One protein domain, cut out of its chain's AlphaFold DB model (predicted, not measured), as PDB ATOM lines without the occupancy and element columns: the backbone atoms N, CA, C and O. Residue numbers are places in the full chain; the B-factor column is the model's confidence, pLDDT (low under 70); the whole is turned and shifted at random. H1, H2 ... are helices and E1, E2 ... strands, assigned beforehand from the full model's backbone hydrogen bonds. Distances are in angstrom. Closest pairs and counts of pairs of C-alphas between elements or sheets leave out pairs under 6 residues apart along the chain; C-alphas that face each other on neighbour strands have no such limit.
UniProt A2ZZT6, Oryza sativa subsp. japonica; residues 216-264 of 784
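AT A GLANCE: This is residues 216 to 264 of the 784 residues of a protein of Oryza sativa subsp. japonica (UniProt A2ZZT6). Picture a small helical hairpin, H2 and H3 side by side, with a third helix, H1, set off across a narrow gap. The link after H1 loops over to the start of H2, and from the end of H3 the chain runs on into a short strand, E1, beyond which the last residues fold back beside it. The printed part has 49 residues, with three named helices and one named strand in the order H1, H2, H3, E1, and its class is mostly helix. The whole is compact, with a radius of gyration of the C-alphas of 10.2 A; its spans of 29 by 19 by 16 A make it elongated, but only just.

HOW THE PARTS SIT: Start with H1, residues 216 to 225, which touches no helix. Go on along the short link of seven residues to H2, residues 233 to 242; H1 and H2 are apart, but only just, with their closest C-alphas 8.2 A from each other. A tight link of four residues then leads to H3, residues 247 to 255. H2 and H3 touch and form a helical hairpin; look at Val 237 and Ser 250, whose C-alphas are their closest, 4.8 A apart. These two helices run opposite ways at a shallow tilt of 30 degrees. H1 and H3 are apart. After one more residue comes E1, residues 257 to 260; H3 and E1 meet only through their link, which is tight. The closest C-alphas of H2 and E1 are those of Arg 233 and Leu 257, 6.7 A apart. H1 and E1 are apart. E1 pairs with no named strand, but its residues 259 to 260 pair antiparallel with residues 263 to 264. In H1, H2 and H3 every O i to N i+4 pair is within hydrogen-bond range.

IN THESE COORDINATES: Find C-alpha 216 at (-41.824, 3.558, 18.372); from there H1 runs 14.3 A to C-alpha 225. H2 begins at C-alpha 233, at (-30.769, 19.509, 14.643), and is 14.4 A long, ending at Asn 242. H3 measures 12.3 A from Lys 247 to Ser 255. E1 goes 9.2 A from Leu 257 to Asp 260, whose C-alpha is at (-33.861, 27.572, 22.327).

THE WHOLE: Look for the two C-alphas farthest apart at Glu 217 and Asn 261, 29.6 A from each other. The printed part has no cut, and none of its links between named elements is long. In the B-factor column the mean pLDDT of the printed part is 76.4; the model's confidence is low, under 70, at residues 216 to 217 and 244 to 252.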
ATOM      1  N   VAL A 216     -41.307   2.388  17.631       67.19
ATOM      2  CA  VAL A 216     -41.824   3.558  18.372       67.19
ATOM      3  C   VAL A 216     -41.321   3.574  19.817       67.19
ATOM      4  O   VAL A 216     -40.922   4.625  20.315       67.19
ATOM      5  N   GLU A 217     -41.290   2.421  20.484       69.88
ATOM      6  CA  GLU A 217     -40.808   2.321  21.861       69.88
ATOM      7  C   GLU A 217     -39.296   2.585  21.942       69.88
ATOM      8  O   GLU A 217     -38.858   3.422  22.723       69.88
ATOM      9  N   ARG A 218     -38.505   1.970  21.059       72.94
ATOM     10  CA  ARG A 218     -37.063   2.186  20.896       72.94
ATOM     11  C   ARG A 218     -36.753   3.643  20.555       72.94
ATOM     12  O   ARG A 218     -35.759   4.171  21.054       72.94
ATOM     13  N   VAL A 219     -37.586   4.310  19.749       76.75
ATOM     14  CA  VAL A 219     -37.513   5.763  19.529       76.75
ATOM     15  C   VAL A 219     -37.725   6.500  20.848       76.75
ATOM     16  O   VAL A 219     -36.827   7.230  21.250       76.75
ATOM     17  N   LEU A 220     -38.844   6.300  21.550       79.69
ATOM     18  CA  LEU A 220     -39.144   7.016  22.800       79.69
ATOM     19  C   LEU A 220     -38.078   6.778  23.885       79.69
ATOM     20  O   LEU A 220     -37.602   7.739  24.486       79.69
ATOM     21  N   GLN A 221     -37.632   5.531  24.068       80.19
ATOM     22  CA  GLN A 221     -36.513   5.155  24.940       80.19
ATOM     23  C   GLN A 221     -35.208   5.849  24.523       80.19
ATOM     24  O   GLN A 221     -34.482   6.367  25.372       80.19
ATOM     25  N   THR A 222     -34.916   5.922  23.217       83.56
ATOM     26  CA  THR A 222     -33.744   6.654  22.715       83.56
ATOM     27  C   THR A 222     -33.859   8.134  23.046       83.56
ATOM     28  O   THR A 222     -32.928   8.686  23.628       83.56
ATOM     29  N   LEU A 223     -34.995   8.772  22.748       83.94
ATOM     30  CA  LEU A 223     -35.214  10.187  23.057       83.94
ATOM     31  C   LEU A 223     -35.083  10.463  24.561       83.94
ATOM     32  O   LEU A 223     -34.535  11.499  24.929       83.94
ATOM     33  N   ALA A 224     -35.510   9.529  25.417       84.12
ATOM     34  CA  ALA A 224     -35.401   9.636  26.873       84.12
ATOM     35  C   ALA A 224     -33.961   9.486  27.390       84.12
ATOM     36  O   ALA A 224     -33.644   9.975  28.471       84.12
ATOM     37  N   SER A 225     -33.073   8.856  26.613       84.62
ATOM     38  CA  SER A 225     -31.637   8.778  26.918       84.62
ATOM     39  C   SER A 225     -30.827   9.987  26.427       84.62
ATOM     40  O   SER A 225     -29.645  10.107  26.759       84.62
ATOM     41  N   LEU A 226     -31.429  10.893  25.644       84.88
ATOM     42  CA  LEU A 226     -30.746  12.085  25.139       84.88
ATOM     43  C   LEU A 226     -30.625  13.193  26.207       84.88
ATOM     44  O   LEU A 226     -31.486  13.319  27.078       84.88
ATOM     45  N   PRO A 227     -29.594  14.059  26.125       79.00
ATOM     46  CA  PRO A 227     -29.470  15.220  27.006       79.00
ATOM     47  C   PRO A 227     -30.646  16.198  26.864       79.00
ATOM     48  O   PRO A 227     -31.142  16.433  25.764       79.00
ATOM     49  N   SER A 228     -31.024  16.854  27.964       71.19
ATOM     50  CA  SER A 228     -32.118  17.843  27.996       71.19
ATOM     51  C   SER A 228     -31.856  19.115  27.175       71.19
ATOM     52  O   SER A 228     -32.802  19.797  26.785       71.19
ATOM     53  N   SER A 229     -30.587  19.425  26.889       75.12
ATOM     54  CA  SER A 229     -30.170  20.466  25.944       75.12
ATOM     55  C   SER A 229     -29.471  19.816  24.753       75.12
ATOM     56  O   SER A 229     -28.436  19.165  24.916       75.12
ATOM     57  N   LEU A 230     -30.035  19.974  23.553       86.25
ATOM     58  CA  LEU A 230     -29.541  19.308  22.348       86.25
ATOM     59  C   LEU A 230     -28.666  20.281  21.530       86.25
ATOM     60  O   LEU A 230     -29.111  21.393  21.229       86.25
ATOM     61  N   PRO A 231     -27.441  19.893  21.111       84.12
ATOM     62  CA  PRO A 231     -26.502  20.820  20.471       84.12
ATOM     63  C   PRO A 231     -27.002  21.441  19.162       84.12
ATOM     64  O   PRO A 231     -26.787  22.621  18.909       84.12
ATOM     65  N   SER A 232     -27.639  20.652  18.292       85.38
ATOM     66  CA  SER A 232     -28.253  21.135  17.049       85.38
ATOM     67  C   SER A 232     -29.136  20.061  16.413       85.38
ATOM     68  O   SER A 232     -28.966  18.871  16.679       85.38
ATOM     69  N   ARG A 233     -30.011  20.458  15.478       84.75
ATOM     70  CA  ARG A 233     -30.769  19.509  14.643       84.75
ATOM     71  C   ARG A 233     -29.852  18.519  13.921       84.75
ATOM     72  O   ARG A 233     -30.160  17.336  13.901       84.75
ATOM     73  N   LYS A 234     -28.727  18.985  13.363       86.06
ATOM     74  CA  LYS A 234     -27.760  18.105  12.687       86.06
ATOM     75  C   LYS A 234     -27.191  17.063  13.651       86.06
ATOM     76  O   LYS A 234     -27.148  15.895  13.294       86.06
ATOM     77  N   TRP A 235     -26.819  17.471  14.866       90.69
ATOM     78  CA  TRP A 235     -26.300  16.548  15.877       90.69
ATOM     79  C   TRP A 235     -27.314  15.452  16.224       90.69
ATOM     80  O   TRP A 235     -26.941  14.285  16.239       90.69
ATOM     81  N   VAL A 236     -28.590  15.801  16.430       84.25
ATOM     82  CA  VAL A 236     -29.649  14.815  16.726       84.25
ATOM     83  C   VAL A 236     -29.812  13.827  15.571       84.25
ATOM     84  O   VAL A 236     -29.827  12.621  15.800       84.25
ATOM     85  N   VAL A 237     -29.861  14.324  14.329       81.50
ATOM     86  CA  VAL A 237     -29.956  13.484  13.125       81.50
ATOM     87  C   VAL A 237     -28.768  12.526  13.018       81.50
ATOM     88  O   VAL A 237     -28.967  11.320  12.893       81.50
ATOM     89  N   ASP A 238     -27.539  13.041  13.100       83.06
ATOM     90  CA  ASP A 238     -26.321  12.229  13.002       83.06
ATOM     91  C   ASP A 238     -26.245  11.191  14.142       83.06
ATOM     92  O   ASP A 238     -25.853  10.046  13.923       83.06
ATOM     93  N   HIS A 239     -26.640  11.571  15.363       85.44
ATOM     94  CA  HIS A 239     -26.609  10.698  16.537       85.44
ATOM     95  C   HIS A 239     -27.619   9.548  16.431       85.44
ATOM     96  O   HIS A 239     -27.261   8.401  16.690       85.44
ATOM     97  N   MET A 240     -28.851   9.820  15.988       77.75
ATOM     98  CA  MET A 240     -29.850   8.770  15.770       77.75
ATOM     99  C   MET A 240     -29.436   7.789  14.666       77.75
ATOM    100  O   MET A 240     -29.584   6.579  14.841       77.75
ATOM    101  N   ILE A 241     -28.823   8.274  13.580       76.00
ATOM    102  CA  ILE A 241     -28.258   7.407  12.532       76.00
ATOM    103  C   ILE A 241     -27.183   6.474  13.113       76.00
ATOM    104  O   ILE A 241     -27.186   5.277  12.829       76.00
ATOM    105  N   ASN A 242     -26.304   6.987  13.981       81.69
ATOM    106  CA  ASN A 242     -25.270   6.179  14.641       81.69
ATOM    107  C   ASN A 242     -25.839   5.117  15.605       81.69
ATOM    108  O   ASN A 242     -25.188   4.101  15.834       81.69
ATOM    109  N   LEU A 243     -27.051   5.313  16.138       79.06
ATOM    110  CA  LEU A 243     -27.786   4.323  16.948       79.06
ATOM    111  C   LEU A 243     -28.563   3.290  16.099       79.06
ATOM    112  O   LEU A 243     -29.318   2.468  16.633       79.06
ATOM    113  N   GLY A 244     -28.375   3.315  14.776       68.56
ATOM    114  CA  GLY A 244     -28.973   2.379  13.826       68.56
ATOM    115  C   GLY A 244     -30.379   2.754  13.356       68.56
ATOM    116  O   GLY A 244     -31.016   1.939  12.693       68.56
ATOM    117  N   PHE A 245     -30.876   3.956  13.667       62.38
ATOM    118  CA  PHE A 245     -32.131   4.440  13.088       62.38
ATOM    119  C   PHE A 245     -31.935   4.888  11.639       62.38
ATOM    120  O   PHE A 245     -30.863   5.351  11.238       62.38
ATOM    121  N   SER A 246     -32.994   4.796  10.834       52.91
ATOM    122  CA  SER A 246     -32.944   5.288   9.458       52.91
ATOM    123  C   SER A 246     -32.703   6.803   9.417       52.91
ATOM    124  O   SER A 246     -33.154   7.562  10.283       52.91
ATOM    125  N   LYS A 247     -32.003   7.270   8.376       56.91
ATOM    126  CA  LYS A 247     -31.754   8.703   8.163       56.91
ATOM    127  C   LYS A 247     -33.057   9.509   8.084       56.91
ATOM    128  O   LYS A 247     -33.125  10.590   8.655       56.91
ATOM    129  N   SER A 248     -34.088   8.969   7.439       46.00
ATOM    130  CA  SER A 248     -35.405   9.602   7.310       46.00
ATOM    131  C   SER A 248     -36.143   9.737   8.640       46.00
ATOM    132  O   SER A 248     -36.633  10.823   8.935       46.00
ATOM    133  N   LEU A 249     -36.172   8.690   9.469       53.09
ATOM    134  CA  LEU A 249     -36.728   8.765  10.826       53.09
ATOM    135  C   LEU A 249     -35.971   9.799  11.676       53.09
ATOM    136  O   LEU A 249     -36.582  10.629  12.347       53.09
ATOM    137  N   SER A 250     -34.641   9.799  11.575       66.94
ATOM    138  CA  SER A 250     -33.762  10.743  12.272       66.94
ATOM    139  C   SER A 250     -34.017  12.198  11.841       66.94
ATOM    140  O   SER A 250     -34.131  13.088  12.683       66.94
ATOM    141  N   GLU A 251     -34.163  12.456  10.535       67.69
ATOM    142  CA  GLU A 251     -34.487  13.776   9.968       67.69
ATOM    143  C   GLU A 251     -35.917  14.230  10.303       67.69
ATOM    144  O   GLU A 251     -36.119  15.411  10.605       67.69
ATOM    145  N   TRP A 252     -36.892  13.313  10.336       64.81
ATOM    146  CA  TRP A 252     -38.260  13.598  10.778       64.81
ATOM    147  C   TRP A 252     -38.308  13.984  12.262       64.81
ATOM    148  O   TRP A 252     -38.851  15.037  12.595       64.81
ATOM    149  N   ILE A 253     -37.656  13.224  13.147       70.12
ATOM    150  CA  ILE A 253     -37.522  13.581  14.568       70.12
ATOM    151  C   ILE A 253     -36.801  14.926  14.714       70.12
ATOM    152  O   ILE A 253     -37.258  15.802  15.447       70.12
ATOM    153  N   GLY A 254     -35.741  15.151  13.934       76.75
ATOM    154  CA  GLY A 254     -35.057  16.439  13.863       76.75
ATOM    155  C   GLY A 254     -35.966  17.609  13.455       76.75
ATOM    156  O   GLY A 254     -35.704  18.749  13.847       76.75
ATOM    157  N   SER A 255     -37.047  17.371  12.704       70.19
ATOM    158  CA  SER A 255     -38.019  18.409  12.331       70.19
ATOM    159  C   SER A 255     -38.846  18.911  13.524       70.19
ATOM    160  O   SER A 255     -39.141  20.105  13.586       70.19
ATOM    161  N   ASN A 256     -39.072  18.059  14.531       74.62
ATOM    162  CA  ASN A 256     -39.781  18.376  15.777       74.62
ATOM    163  C   ASN A 256     -38.916  19.130  16.809       74.62
ATOM    164  O   ASN A 256     -39.275  19.229  17.982       74.62
ATOM    165  N   LEU A 257     -37.779  19.688  16.383       83.12
ATOM    166  CA  LEU A 257     -36.904  20.529  17.200       83.12
ATOM    167  C   LEU A 257     -37.173  22.019  16.956       83.12
ATOM    168  O   LEU A 257     -37.058  22.502  15.820       83.12
ATOM    169  N   LYS A 258     -37.439  22.760  18.037       82.06
ATOM    170  CA  LYS A 258     -37.490  24.230  18.071       82.06
ATOM    171  C   LYS A 258     -36.150  24.802  18.550       82.06
ATOM    172  O   LYS A 258     -35.391  24.128  19.243       82.06
ATOM    173  N   LYS A 259     -35.843  26.044  18.161       82.38
ATOM    174  CA  LYS A 259     -34.673  26.765  18.690       82.38
ATOM    175  C   LYS A 259     -34.928  27.173  20.138       82.38
ATOM    176  O   LYS A 259     -36.009  27.677  20.433       82.38
ATOM    177  N   ASP A 260     -33.911  27.029  20.974       79.88
ATOM    178  CA  ASP A 260     -33.861  27.572  22.327       79.88
ATOM    179  C   ASP A 260     -32.472  28.187  22.547       79.88
ATOM    180  O   ASP A 260     -31.487  27.486  22.770       79.88
ATOM    181  N   ASN A 261     -32.387  29.512  22.406       80.62
ATOM    182  CA  ASN A 261     -31.133  30.267  22.447       80.62
ATOM    183  C   ASN A 261     -30.077  29.707  21.461       80.62
ATOM    184  O   ASN A 261     -30.333  29.685  20.254       80.62
ATOM    185  N   GLU A 262     -28.906  29.276  21.944       78.56
ATOM    186  CA  GLU A 262     -27.851  28.643  21.124       78.56
ATOM    187  C   GLU A 262     -28.034  27.123  20.941       78.56
ATOM    188  O   GLU A 262     -27.256  26.482  20.236       78.56
ATOM    189  N   HIS A 263     -29.079  26.544  21.535       83.38
ATOM    190  CA  HIS A 263     -29.394  25.120  21.499       83.38
ATOM    191  C   HIS A 263     -30.702  24.843  20.742       83.38
ATOM    192  O   HIS A 263     -31.376  25.736  20.208       83.38
ATOM    193  N   VAL A 264     -31.070  23.566  20.666       85.56
ATOM    194  CA  VAL A 264     -32.406  23.139  20.245       85.56
ATOM    195  C   VAL A 264     -33.046  22.267  21.317       85.56
ATOM    196  O   VAL A 264     -32.366  21.618  22.108       85.56
TER     197      VAL A 264